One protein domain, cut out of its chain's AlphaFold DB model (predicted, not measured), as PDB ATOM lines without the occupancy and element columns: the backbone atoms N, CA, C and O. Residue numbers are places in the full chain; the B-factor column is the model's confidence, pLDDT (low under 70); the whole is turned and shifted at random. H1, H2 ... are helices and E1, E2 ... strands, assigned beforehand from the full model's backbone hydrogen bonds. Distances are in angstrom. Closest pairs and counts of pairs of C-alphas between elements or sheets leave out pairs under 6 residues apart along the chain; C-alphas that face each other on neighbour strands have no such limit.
ATOM      1  N   GLU A 116     151.941 233.527 291.642       40.53
ATOM      2  CA  GLU A 116     152.534 232.527 292.539       40.53
ATOM      3  C   GLU A 116     153.938 232.095 292.104       40.53
ATOM      4  O   GLU A 116     154.778 231.822 292.956       40.53
ATOM      5  N   ILE A 117     154.246 232.135 290.802       44.16
ATOM      6  CA  ILE A 117     155.606 231.890 290.285       44.16
ATOM      7  C   ILE A 117     156.489 233.139 290.442       44.16
ATOM      8  O   ILE A 117     157.687 233.034 290.706       44.16
ATOM      9  N   PHE A 118     155.908 234.334 290.286       49.34
ATOM     10  CA  PHE A 118     156.641 235.607 290.247       49.34
ATOM     11  C   PHE A 118     156.309 236.568 291.403       49.34
ATOM     12  O   PHE A 118     156.855 237.669 291.462       49.34
ATOM     13  N   GLY A 119     155.458 236.151 292.344       50.41
ATOM     14  CA  GLY A 119     155.091 236.913 293.539       50.41
ATOM     15  C   GLY A 119     154.121 238.079 293.289       50.41
ATOM     16  O   GLY A 119     153.772 238.419 292.157       50.41
ATOM     17  N   ARG A 120     153.730 238.757 294.383       50.06
ATOM     18  CA  ARG A 120     152.870 239.968 294.399       50.06
ATOM     19  C   ARG A 120     153.443 241.163 293.608       50.06
ATOM     20  O   ARG A 120     152.743 242.151 293.414       50.06
ATOM     21  N   ASP A 121     154.682 241.066 293.128       59.12
ATOM     22  CA  ASP A 121     155.399 242.093 292.364       59.12
ATOM     23  C   ASP A 121     155.329 241.901 290.835       59.12
ATOM     24  O   ASP A 121     155.975 242.650 290.102       59.12
ATOM     25  N   PHE A 122     154.545 240.948 290.311       64.38
ATOM     26  CA  PHE A 122     154.494 240.674 288.865       64.38
ATOM     27  C   PHE A 122     154.163 241.913 288.013       64.38
ATOM     28  O   PHE A 122     154.841 242.173 287.025       64.38
ATOM     29  N   GLU A 123     153.205 242.748 288.425       67.81
ATOM     30  CA  GLU A 123     152.877 243.996 287.711       67.81
ATOM     31  C   GLU A 123     153.993 245.055 287.788       67.81
ATOM     32  O   GLU A 123     154.159 245.899 286.903       67.81
ATOM     33  N   ARG A 124     154.805 245.030 288.848       71.94
ATOM     34  CA  ARG A 124     155.993 245.885 288.960       71.94
ATOM     35  C   ARG A 124     157.117 245.366 288.064       71.94
ATOM     36  O   ARG A 124     157.760 246.163 287.377       71.94
ATOM     37  N   LEU A 125     157.324 244.050 288.047       72.25
ATOM     38  CA  LEU A 125     158.279 243.362 287.186       72.25
ATOM     39  C   LEU A 125     157.934 243.580 285.711       72.25
ATOM     40  O   LEU A 125     158.806 243.955 284.936       72.25
ATOM     41  N   ARG A 126     156.656 243.443 285.351       71.56
ATOM     42  CA  ARG A 126     156.122 243.685 284.011       71.56
ATOM     43  C   ARG A 126     156.393 245.111 283.542       71.56
ATOM     44  O   ARG A 126     157.048 245.287 282.523       71.56
ATOM     45  N   ARG A 127     156.000 246.129 284.319       80.19
ATOM     46  CA  ARG A 127     156.263 247.546 283.983       80.19
ATOM     47  C   ARG A 127     157.752 247.877 283.887       80.19
ATOM     48  O   ARG A 127     158.168 248.768 283.146       80.19
ATOM     49  N   TRP A 128     158.588 247.222 284.686       83.12
ATOM     50  CA  TRP A 128     160.038 247.341 284.544       83.12
ATOM     51  C   TRP A 128     160.526 246.692 283.242       83.12
ATOM     52  O   TRP A 128     161.298 247.313 282.514       83.12
ATOM     53  N   ALA A 129     160.034 245.496 282.922       78.94
ATOM     54  CA  ALA A 129     160.439 244.718 281.762       78.94
ATOM     55  C   ALA A 129     159.989 245.373 280.441       78.94
ATOM     56  O   ALA A 129     160.769 245.431 279.496       78.94
ATOM     57  N   GLU A 130     158.793 245.966 280.403       81.56
ATOM     58  CA  GLU A 130     158.288 246.776 279.282       81.56
ATOM     59  C   GLU A 130     159.207 247.975 278.991       81.56
ATOM     60  O   GLU A 130     159.669 248.148 277.866       81.56
ATOM     61  N   ARG A 131     159.591 248.743 280.021       85.50
ATOM     62  CA  ARG A 131     160.534 249.871 279.870       85.50
ATOM     63  C   ARG A 131     161.933 249.439 279.439       85.50
ATOM     64  O   ARG A 131     162.672 250.227 278.851       85.50
ATOM     65  N   LYS A 132     162.346 248.221 279.791       84.06
ATOM     66  CA  LYS A 132     163.608 247.645 279.313       84.06
ATOM     67  C   LYS A 132     163.503 247.262 277.846       84.06
ATOM     68  O   LYS A 132     164.413 247.585 277.089       84.06
ATOM     69  N   LEU A 133     162.384 246.663 277.444       86.12
ATOM     70  CA  LEU A 133     162.111 246.277 276.064       86.12
ATOM     71  C   LEU A 133     162.186 247.473 275.102       86.12
ATOM     72  O   LEU A 133     162.781 247.351 274.036       86.12
ATOM     73  N   GLU A 134     161.657 248.636 275.495       86.75
ATOM     74  CA  GLU A 134     161.714 249.880 274.704       86.75
ATOM     75  C   GLU A 134     163.139 250.374 274.416       86.75
ATOM     76  O   GLU A 134     163.362 251.097 273.447       86.75
ATOM     77  N   LYS A 135     164.112 249.992 275.250       89.06
ATOM     78  CA  LYS A 135     165.517 250.405 275.123       89.06
ATOM     79  C   LYS A 135     166.363 249.422 274.320       89.06
ATOM     80  O   LYS A 135     167.515 249.733 274.027       89.06
ATOM     81  N   LEU A 136     165.822 248.248 273.994       90.56
ATOM     82  CA  LEU A 136     166.546 247.233 273.241       90.56
ATOM     83  C   LEU A 136     166.682 247.642 271.774       90.56
ATOM     84  O   LEU A 136     165.721 248.047 271.118       90.56
ATOM     85  N   ALA A 137     167.875 247.455 271.223       92.38
ATOM     86  CA  ALA A 137     168.110 247.582 269.796       92.38
ATOM     87  C   ALA A 137     167.406 246.452 269.023       92.38
ATOM     88  O   ALA A 137     167.195 245.351 269.535       92.38
ATOM     89  N   GLY A 138     167.128 246.660 267.732       93.06
ATOM     90  CA  GLY A 138     166.415 245.666 266.912       93.06
ATOM     91  C   GLY A 138     167.066 244.271 266.890       93.06
ATOM     92  O   GLY A 138     166.373 243.257 266.852       93.06
ATOM     93  N   ALA A 139     168.398 244.187 266.978       94.94
ATOM     94  CA  ALA A 139     169.104 242.905 267.060       94.94
ATOM     95  C   ALA A 139     168.910 242.190 268.413       94.94
ATOM     96  O   ALA A 139     168.857 240.960 268.447       94.94
ATOM     97  N   GLU A 140     168.787 242.945 269.507       95.88
ATOM     98  CA  GLU A 140     168.501 242.431 270.851       95.88
ATOM     99  C   GLU A 140     167.056 241.954 270.947       95.88
ATOM    100  O   GLU A 140     166.816 240.831 271.383       95.88
ATOM    101  N   VAL A 141     166.108 242.742 270.429       94.88
ATOM    102  CA  VAL A 141     164.696 242.352 270.306       94.88
ATOM    103  C   VAL A 141     164.564 241.041 269.532       94.88
ATOM    104  O   VAL A 141     163.948 240.085 270.002       94.88
ATOM    105  N   LYS A 142     165.219 240.946 268.373       96.00
ATOM    106  CA  LYS A 142     165.195 239.742 267.540       96.00
ATOM    107  C   LYS A 142     165.816 238.527 268.235       96.00
ATOM    108  O   LYS A 142     165.344 237.406 268.046       96.00
ATOM    109  N   ALA A 143     166.860 238.724 269.041       97.25
ATOM    110  CA  ALA A 143     167.448 237.656 269.845       97.25
ATOM    111  C   ALA A 143     166.512 237.213 270.979       97.25
ATOM    112  O   ALA A 143     166.335 236.011 271.162       97.25
ATOM    113  N   LEU A 144     165.880 238.157 271.683       96.62
ATOM    114  CA  LEU A 144     164.905 237.885 272.741       96.62
ATOM    115  C   LEU A 144     163.721 237.072 272.199       96.62
ATOM    116  O   LEU A 144     163.412 236.015 272.744       96.62
ATOM    117  N   VAL A 145     163.122 237.505 271.084       96.38
ATOM    118  CA  VAL A 145     162.028 236.771 270.425       96.38
ATOM    119  C   VAL A 145     162.492 235.405 269.927       96.38
ATOM    120  O   VAL A 145     161.784 234.410 270.077       96.38
ATOM    121  N   GLY A 146     163.702 235.314 269.369       97.00
ATOM    122  CA  GLY A 146     164.265 234.032 268.961       97.00
ATOM    123  C   GLY A 146     164.396 233.053 270.125       97.00
ATOM    124  O   GLY A 146     164.014 231.890 269.991       97.00
ATOM    125  N   VAL A 147     164.867 233.521 271.281       97.94
ATOM    126  CA  VAL A 147     164.917 232.705 272.495       97.94
ATOM    127  C   VAL A 147     163.502 232.351 272.954       97.94
ATOM    128  O   VAL A 147     163.258 231.177 273.202       97.94
ATOM    129  N   ALA A 148     162.553 233.289 272.988       96.44
ATOM    130  CA  ALA A 148     161.157 233.016 273.347       96.44
ATOM    131  C   ALA A 148     160.527 231.899 272.490       96.44
ATOM    132  O   ALA A 148     159.817 231.031 272.991       96.44
ATOM    133  N   LEU A 149     160.867 231.858 271.200       96.19
ATOM    134  CA  LEU A 149     160.438 230.839 270.241       96.19
ATOM    135  C   LEU A 149     161.277 229.541 270.286       96.19
ATOM    136  O   LEU A 149     161.319 228.799 269.310       96.19
ATOM    137  N   GLY A 150     161.993 229.250 271.373       95.94
ATOM    138  CA  GLY A 150     162.705 227.976 271.538       95.94
ATOM    139  C   GLY A 150     164.106 227.906 270.917       95.94
ATOM    140  O   GLY A 150     164.766 226.870 271.020       95.94
ATOM    141  N   TYR A 151     164.620 228.974 270.294       97.12
ATOM    142  CA  TYR A 151     165.980 228.984 269.733       97.12
ATOM    143  C   TYR A 151     166.998 229.349 270.818       97.12
ATOM    144  O   TYR A 151     167.435 230.485 270.961       97.12
ATOM    145  N   TYR A 152     167.409 228.340 271.578       95.81
ATOM    146  CA  TYR A 152     168.165 228.490 272.824       95.81
ATOM    147  C   TYR A 152     169.692 228.610 272.680       95.81
ATOM    148  O   TYR A 152     170.391 228.609 273.686       95.81
ATOM    149  N   SER A 153     170.270 228.618 271.473       96.00
ATOM    150  CA  SER A 153     171.736 228.643 271.308       96.00
ATOM    151  C   SER A 153     172.193 229.630 270.248       96.00
ATOM    152  O   SER A 153     171.478 229.904 269.284       96.00
ATOM    153  N   ILE A 154     173.444 230.087 270.374       96.25
ATOM    154  CA  ILE A 154     174.102 230.977 269.404       96.25
ATOM    155  C   ILE A 154     173.958 230.445 267.973       96.25
ATOM    156  O   ILE A 154     173.601 231.194 267.066       96.25
ATOM    157  N   ARG A 155     174.193 229.141 267.767       94.88
ATOM    158  CA  ARG A 155     174.098 228.503 266.447       94.88
ATOM    159  C   ARG A 155     172.674 228.545 265.895       94.88
ATOM    160  O   ARG A 155     172.497 228.834 264.714       94.88
ATOM    161  N   LEU A 156     171.678 228.240 266.727       95.44
ATOM    162  CA  LEU A 156     170.268 228.231 266.329       95.44
ATOM    163  C   LEU A 156     169.778 229.644 265.988       95.44
ATOM    164  O   LEU A 156     169.197 229.849 264.924       95.44
ATOM    165  N   LEU A 157     170.094 230.620 266.839       96.31
ATOM    166  CA  LEU A 157     169.731 232.023 266.649       96.31
ATOM    167  C   LEU A 157     170.409 232.631 265.423       96.31
ATOM    168  O   LEU A 157     169.748 233.254 264.596       96.31
ATOM    169  N   SER A 158     171.718 232.411 265.260       95.56
ATOM    170  CA  SER A 158     172.462 232.937 264.113       95.56
ATOM    171  C   SER A 158     171.915 232.394 262.792       95.56
ATOM    172  O   SER A 158     171.685 233.164 261.864       95.56
ATOM    173  N   ARG A 159     171.620 231.088 262.724       94.44
ATOM    174  CA  ARG A 159     171.064 230.459 261.517       94.44
ATOM    175  C   ARG A 159     169.634 230.897 261.229       94.44
ATOM    176  O   ARG A 159     169.322 231.188 260.082       94.44
ATOM    177  N   ARG A 160     168.759 230.920 262.241       93.19
ATOM    178  CA  ARG A 160     167.330 231.170 262.019       93.19
ATOM    179  C   ARG A 160     167.000 232.645 261.840       93.19
ATOM    180  O   ARG A 160     166.124 232.966 261.040       93.19
ATOM    181  N   PHE A 161     167.653 233.512 262.607       91.94
ATOM    182  CA  PHE A 161     167.350 234.941 262.669       91.94
ATOM    183  C   PHE A 161     168.413 235.800 261.973       91.94
ATOM    184  O   PHE A 161     168.298 237.025 261.983       91.94
ATOM    185  N   HIS A 162     169.422 235.188 261.345       93.19
ATOM    186  CA  HIS A 162     170.514 235.879 260.645       93.19
ATOM    187  C   HIS A 162     171.237 236.909 261.530       93.19
ATOM    188  O   HIS A 162     171.674 237.963 261.069       93.19
ATOM    189  N   LEU A 163     171.341 236.614 262.828       93.38
ATOM    190  CA  LEU A 163     171.979 237.492 263.802       93.38
ATOM    191  C   LEU A 163     173.506 237.347 263.751       93.38
ATOM    192  O   LEU A 163     174.048 236.235 263.745       93.38
ATOM    193  N   LYS A 164     174.201 238.491 263.762       93.31
ATOM    194  CA  LYS A 164     175.661 238.604 263.918       93.31
ATOM    195  C   LYS A 164     175.995 238.956 265.369       93.31
ATOM    196  O   LYS A 164     175.168 239.525 266.068       93.31
ATOM    197  N   LYS A 165     177.214 238.629 265.824       94.25
ATOM    198  CA  LYS A 165     177.694 238.920 267.197       94.25
ATOM    199  C   LYS A 165     176.739 238.424 268.305       94.25
ATOM    200  O   LYS A 165     176.657 239.021 269.373       94.25
ATOM    201  N   VAL A 166     176.053 237.299 268.062       96.06
ATOM    202  CA  VAL A 166     174.976 236.761 268.920       96.06
ATOM    203  C   VAL A 166     175.404 236.585 270.375       96.06
ATOM    204  O   VAL A 166     174.628 236.881 271.269       96.06
ATOM    205  N   ARG A 167     176.647 236.152 270.621       96.75
ATOM    206  CA  ARG A 167     177.186 235.992 271.979       96.75
ATOM    207  C   ARG A 167     177.063 237.282 272.801       96.75
ATOM    208  O   ARG A 167     176.453 237.250 273.858       96.75
ATOM    209  N   ARG A 168     177.568 238.402 272.269       96.94
ATOM    210  CA  ARG A 168     177.541 239.712 272.942       96.94
ATOM    211  C   ARG A 168     176.111 240.193 273.188       96.94
ATOM    212  O   ARG A 168     175.835 240.759 274.235       96.94
ATOM    213  N   ILE A 169     175.210 239.949 272.234       97.69
ATOM    214  CA  ILE A 169     173.783 240.288 272.364       97.69
ATOM    215  C   ILE A 169     173.153 239.503 273.521       97.69
ATOM    216  O   ILE A 169     172.490 240.081 274.374       97.69
ATOM    217  N   LEU A 170     173.380 238.188 273.572       97.75
ATOM    218  CA  LEU A 170     172.827 237.337 274.627       97.75
ATOM    219  C   LEU A 170     173.424 237.661 275.999       97.75
ATOM    220  O   LEU A 170     172.686 237.683 276.974       97.75
ATOM    221  N   GLU A 171     174.726 237.943 276.082       95.81
ATOM    222  CA  GLU A 171     175.376 238.406 277.317       95.81
ATOM    223  C   GLU A 171     174.774 239.730 277.808       95.81
ATOM    224  O   GLU A 171     174.490 239.854 278.996       95.81
ATOM    225  N   GLY A 172     174.494 240.673 276.900       95.56
ATOM    226  CA  GLY A 172     173.773 241.910 277.218       95.56
ATOM    227  C   GLY A 172     172.374 241.641 277.775       95.56
ATOM    228  O   GLY A 172     172.045 242.109 278.858       95.56
ATOM    229  N   LEU A 173     171.577 240.804 277.104       96.31
ATOM    230  CA  LEU A 173     170.229 240.440 277.563       96.31
ATOM    231  C   LEU A 173     170.219 239.673 278.901       96.31
ATOM    232  O   LEU A 173     169.265 239.797 279.672       96.31
ATOM    233  N   VAL A 174     171.260 238.886 279.188       95.06
ATOM    234  CA  VAL A 174     171.463 238.252 280.503       95.06
ATOM    235  C   VAL A 174     171.828 239.301 281.556       95.06
ATOM    236  O   VAL A 174     171.260 239.278 282.645       95.06
ATOM    237  N   GLY A 175     172.728 240.238 281.239       90.44
ATOM    238  CA  GLY A 175     173.107 241.344 282.126       90.44
ATOM    239  C   GLY A 175     171.940 242.280 282.449       90.44
ATOM    240  O   GLY A 175     171.796 242.728 283.582       90.44
ATOM    241  N   GLU A 176     171.044 242.487 281.484       89.12
ATOM    242  CA  GLU A 176     169.775 243.195 281.665       89.12
ATOM    243  C   GLU A 176     168.717 242.358 282.399       89.12
ATOM    244  O   GLU A 176     167.613 242.837 282.630       89.12
ATOM    245  N   GLY A 177     169.010 241.107 282.765       89.62
ATOM    246  CA  GLY A 177     168.110 240.242 283.524       89.62
ATOM    247  C   GLY A 177     166.916 239.699 282.738       89.62
ATOM    248  O   GLY A 177     166.026 239.109 283.348       89.62
ATOM    249  N   LEU A 178     166.872 239.860 281.412       91.81
ATOM    250  CA  LEU A 178     165.792 239.357 280.548       91.81
ATOM    251  C   LEU A 178     165.994 237.889 280.161       91.81
ATOM    252  O   LEU A 178     165.031 237.167 279.914       91.81
ATOM    253  N   LEU A 179     167.240 237.424 280.132       95.88
ATOM    254  CA  LEU A 179     167.572 236.030 279.858       95.88
ATOM    255  C   LEU A 179     168.283 235.381 281.043       95.88
ATOM    256  O   LEU A 179     168.969 236.030 281.832       95.88
ATOM    257  N   ARG A 180     168.153 234.061 281.118       95.81
ATOM    258  CA  ARG A 180     168.997 233.177 281.921       95.81
ATOM    259  C   ARG A 180     169.694 232.190 280.998       95.81
ATOM    260  O   ARG A 180     169.321 232.032 279.830       95.81
ATOM    261  N   TYR A 181     170.720 231.533 281.520       96.81
ATOM    262  CA  TYR A 181     171.349 230.436 280.817       96.81
ATOM    263  C   TYR A 181     171.705 229.297 281.761       96.81
ATOM    264  O   TYR A 181     171.813 229.493 282.959       96.81
ATOM    265  N   LEU A 196     164.183 232.422 278.582       94.62
ATOM    266  CA  LEU A 196     163.645 233.643 279.171       94.62
ATOM    267  C   LEU A 196     163.741 233.577 280.697       94.62
ATOM    268  O   LEU A 196     163.434 232.555 281.311       94.62
ATOM    269  N   SER A 197     164.172 234.678 281.308       90.81
ATOM    270  CA  SER A 197     163.993 234.871 282.743       90.81
ATOM    271  C   SER A 197     162.510 235.161 283.043       90.81
ATOM    272  O   SER A 197     161.760 235.491 282.122       90.81
ATOM    273  N   PRO A 198     162.087 235.146 284.318       85.69
ATOM    274  CA  PRO A 198     160.801 235.712 284.736       85.69
ATOM    275  C   PRO A 198     160.471 237.075 284.107       85.69
ATOM    276  O   PRO A 198     159.369 237.307 283.612       85.69
ATOM    277  N   ALA A 199     161.451 237.979 284.091       84.75
ATOM    278  CA  ALA A 199     161.275 239.317 283.549       84.75
ATOM    279  C   ALA A 199     161.246 239.313 282.016       84.75
ATOM    280  O   ALA A 199     160.483 240.063 281.415       84.75
ATOM    281  N   GLY A 200     162.044 238.450 281.381       90.69
ATOM    282  CA  GLY A 200     162.003 238.241 279.935       90.69
ATOM    283  C   GLY A 200     160.666 237.694 279.459       90.69
ATOM    284  O   GLY A 200     160.161 238.147 278.439       90.69
ATOM    285  N   GLU A 201     160.071 236.769 280.214       90.38
ATOM    286  CA  GLU A 201     158.736 236.238 279.941       90.38
ATOM    287  C   GLU A 201     157.676 237.336 280.042       90.38
ATOM    288  O   GLU A 201     156.872 237.497 279.127       90.38
ATOM    289  N   ALA A 202     157.720 238.150 281.101       84.12
ATOM    290  CA  ALA A 202     156.809 239.280 281.261       84.12
ATOM    291  C   ALA A 202     156.962 240.327 280.138       84.12
ATOM    292  O   ALA A 202     155.961 240.796 279.601       84.12
ATOM    293  N   ALA A 203     158.200 240.665 279.748       85.69
ATOM    294  CA  ALA A 203     158.471 241.563 278.619       85.69
ATOM    295  C   ALA A 203     157.996 240.988 277.282       85.69
ATOM    296  O   ALA A 203     157.518 241.726 276.426       85.69
ATOM    297  N   PHE A 204     158.162 239.683 277.068       89.94
ATOM    298  CA  PHE A 204     157.713 239.044 275.840       89.94
ATOM    299  C   PHE A 204     156.182 239.024 275.759       89.94
ATOM    300  O   PHE A 204     155.622 239.373 274.722       89.94
ATOM    301  N   ALA A 205     155.510 238.663 276.853       88.06
ATOM    302  CA  ALA A 205     154.060 238.501 276.896       88.06
ATOM    303  C   ALA A 205     153.275 239.821 276.827       88.06
ATOM    304  O   ALA A 205     152.083 239.799 276.529       88.06
ATOM    305  N   SER A 206     153.909 240.966 277.093       81.50
ATOM    306  CA  SER A 206     153.233 242.268 277.125       81.50
ATOM    307  C   SER A 206     152.950 242.873 275.748       81.50
ATOM    308  O   SER A 206     152.182 243.832 275.652       81.50
ATOM    309  N   ARG A 207     153.541 242.335 274.674       84.06
ATOM    310  CA  ARG A 207     153.441 242.903 273.326       84.06
ATOM    311  C   ARG A 207     153.164 241.838 272.266       84.06
ATOM    312  O   ARG A 207     153.667 240.725 272.329       84.06
ATOM    313  N   ALA A 208     152.402 242.223 271.242       84.25
ATOM    314  CA  ALA A 208     152.248 241.441 270.020       84.25
ATOM    315  C   ALA A 208     153.503 241.539 269.137       84.25
ATOM    316  O   ALA A 208     153.989 242.631 268.818       84.25
ATOM    317  N   TRP A 209     153.986 240.393 268.675       88.62
ATOM    318  CA  TRP A 209     155.193 240.260 267.863       88.62
ATOM    319  C   TRP A 209     154.832 239.981 266.400       88.62
ATOM    320  O   TRP A 209     155.233 238.968 265.823       88.62
ATOM    321  N   ARG A 210     154.061 240.895 265.795       89.25
ATOM    322  CA  ARG A 210     153.484 240.741 264.442       89.25
ATOM    323  C   ARG A 210     154.524 240.459 263.360       89.25
ATOM    324  O   ARG A 210     154.298 239.631 262.488       89.25
ATOM    325  N   GLU A 211     155.713 241.052 263.470       87.31
ATOM    326  CA  GLU A 211     156.831 240.801 262.543       87.31
ATOM    327  C   GLU A 211     157.332 239.338 262.555       87.31
ATOM    328  O   GLU A 211     158.038 238.909 261.642       87.31
ATOM    329  N   TYR A 212     156.934 238.551 263.560       84.00
ATOM    330  CA  TYR A 212     157.205 237.118 263.681       84.00
ATOM    331  C   TYR A 212     155.944 236.246 263.546       84.00
ATOM    332  O   TYR A 212     156.016 235.041 263.807       84.00
ATOM    333  N   GLY A 213     154.814 236.824 263.119       83.69
ATOM    334  CA  GLY A 213     153.536 236.128 262.936       83.69
ATOM    335  C   GLY A 213     152.770 235.859 264.234       83.69
ATOM    336  O   GLY A 213     152.004 234.900 264.299       83.69
ATOM    337  N   ALA A 223     153.202 231.113 272.332       92.88
ATOM    338  CA  ALA A 223     153.868 231.520 271.098       92.88
ATOM    339  C   ALA A 223     154.628 230.359 270.442       92.88
ATOM    340  O   ALA A 223     154.554 230.176 269.228       92.88
ATOM    341  N   GLN A 224     155.314 229.526 271.229       95.19
ATOM    342  CA  GLN A 224     155.982 228.321 270.742       95.19
ATOM    343  C   GLN A 224     154.990 227.372 270.070       95.19
ATOM    344  O   GLN A 224     155.251 226.923 268.956       95.19
ATOM    345  N   ARG A 225     153.840 227.095 270.698       93.81
ATOM    346  CA  ARG A 225     152.808 226.232 270.107       93.81
ATOM    347  C   ARG A 225     152.204 226.840 268.843       93.81
ATOM    348  O   ARG A 225     152.124 226.154 267.826       93.81
ATOM    349  N   ALA A 226     151.832 228.118 268.874       91.38
ATOM    350  CA  ALA A 226     151.281 228.824 267.716       91.38
ATOM    351  C   ALA A 226     152.256 228.794 266.526       91.38
ATOM    352  O   ALA A 226     151.885 228.448 265.403       91.38
ATOM    353  N   TYR A 227     153.536 229.055 266.790       90.69
ATOM    354  CA  TYR A 227     154.598 229.002 265.792       90.69
ATOM    355  C   TYR A 227     154.853 227.586 265.256       90.69
ATOM    356  O   TYR A 227     155.190 227.408 264.086       90.69
ATOM    357  N   ALA A 228     154.692 226.558 266.089       92.06
ATOM    358  CA  ALA A 228     154.801 225.169 265.659       92.06
ATOM    359  C   ALA A 228     153.651 224.783 264.706       92.06
ATOM    360  O   ALA A 228     153.881 224.215 263.634       92.06
ATOM    361  N   LEU A 229     152.419 225.156 265.066       91.94
ATOM    362  CA  LEU A 229     151.199 224.881 264.300       91.94
ATOM    363  C   LEU A 229     151.121 225.638 262.969       91.94
ATOM    364  O   LEU A 229     150.472 225.163 262.030       91.94
TER     365      LEU A 229
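What this domain is: This is residues 116 to 181, 196 to 213 and 223 to 229 of the 369 residues of an uncharacterized protein of Thermoprotei archaeon (UniProt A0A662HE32). This is a small cluster of short helices crossed at large angles, with H2 in the middle and H3, H4 and H5 packed round it. H1 packs on H5 towards one end of the longest axis, H3 lies towards the other end, and H6 is set off to one side, where it touches no helix. The printed part has 91 residues with six named helices and one named strand, in the order H1, H2, H3, H4, E1, H5, H6, and its class is mostly helix. It is compact, with a radius of gyration of the C-alphas of 12.8 A, and spans 39 by 31 by 22 A.

Where its parts are: Find C-alpha 122 at (154.494, 240.674, 288.865); from there H1, residues 122 to 133, runs 15.9 A to C-alpha 133. Next look for H2, residues 138 to 148, which is 15.1 A long and begins with C-alpha 138 at (166.415, 245.666, 266.912). H3 follows at residues 154 to 161, and then H4, residues 166 to 175, runs 14.1 A. The strand E1 is residues 179 to 181, and it pairs with no named strand. After the first cut you meet H5, residues 198 to 205, and after the second H6, residues 223 to 229, whose last C-alpha is at (151.199, 224.881, 264.300).

How they stand to each other: Begin at the hub, H2, which touches H3, H4 and H5. Its closest C-alphas to H3 are those of Gly 146 and Leu 157, 6.3 A apart, and at 72 degrees the two are only just about perpendicular. Look at Glu 140 and Ile 169 for the closest C-alphas of H2 and H4, 5.9 A apart, with the lines about perpendicular at 78 degrees. H2 and H5 are about perpendicular at 76 degrees, closest at the C-alphas of Val 145 and Phe 204, 7.3 A apart. H3 and H4 also touch, closest at the C-alphas of Ile 154 and Val 166, 5.9 A. Farther out, H1 touches H5, with the C-alphas of Ala 129 and Ala 203 closest at 4.9 A; they run the same way at a steep tilt of 69.6 degrees, only just short of about perpendicular. H6 and H2 are close but not clearly touching, with the C-alphas of Ala 148 and Gln 224 closest at 7.5 A. In each of the six helices every O i to N i+4 pair is within hydrogen-bond range.

The domain as a whole: The two C-alphas farthest apart are those of Arg 120 and Arg 159, 38.8 A. Residues 182 to 195 are not printed, with 8.5 A between C-alphas 181 and 196, and residues 214 to 222 are not printed, with 9.4 A between C-alphas 213 and 223. The links printed whole, from H1 as far as E1, are tight. Mean pLDDT of the printed part is 87.7, and residues 116 to 123 are under 70.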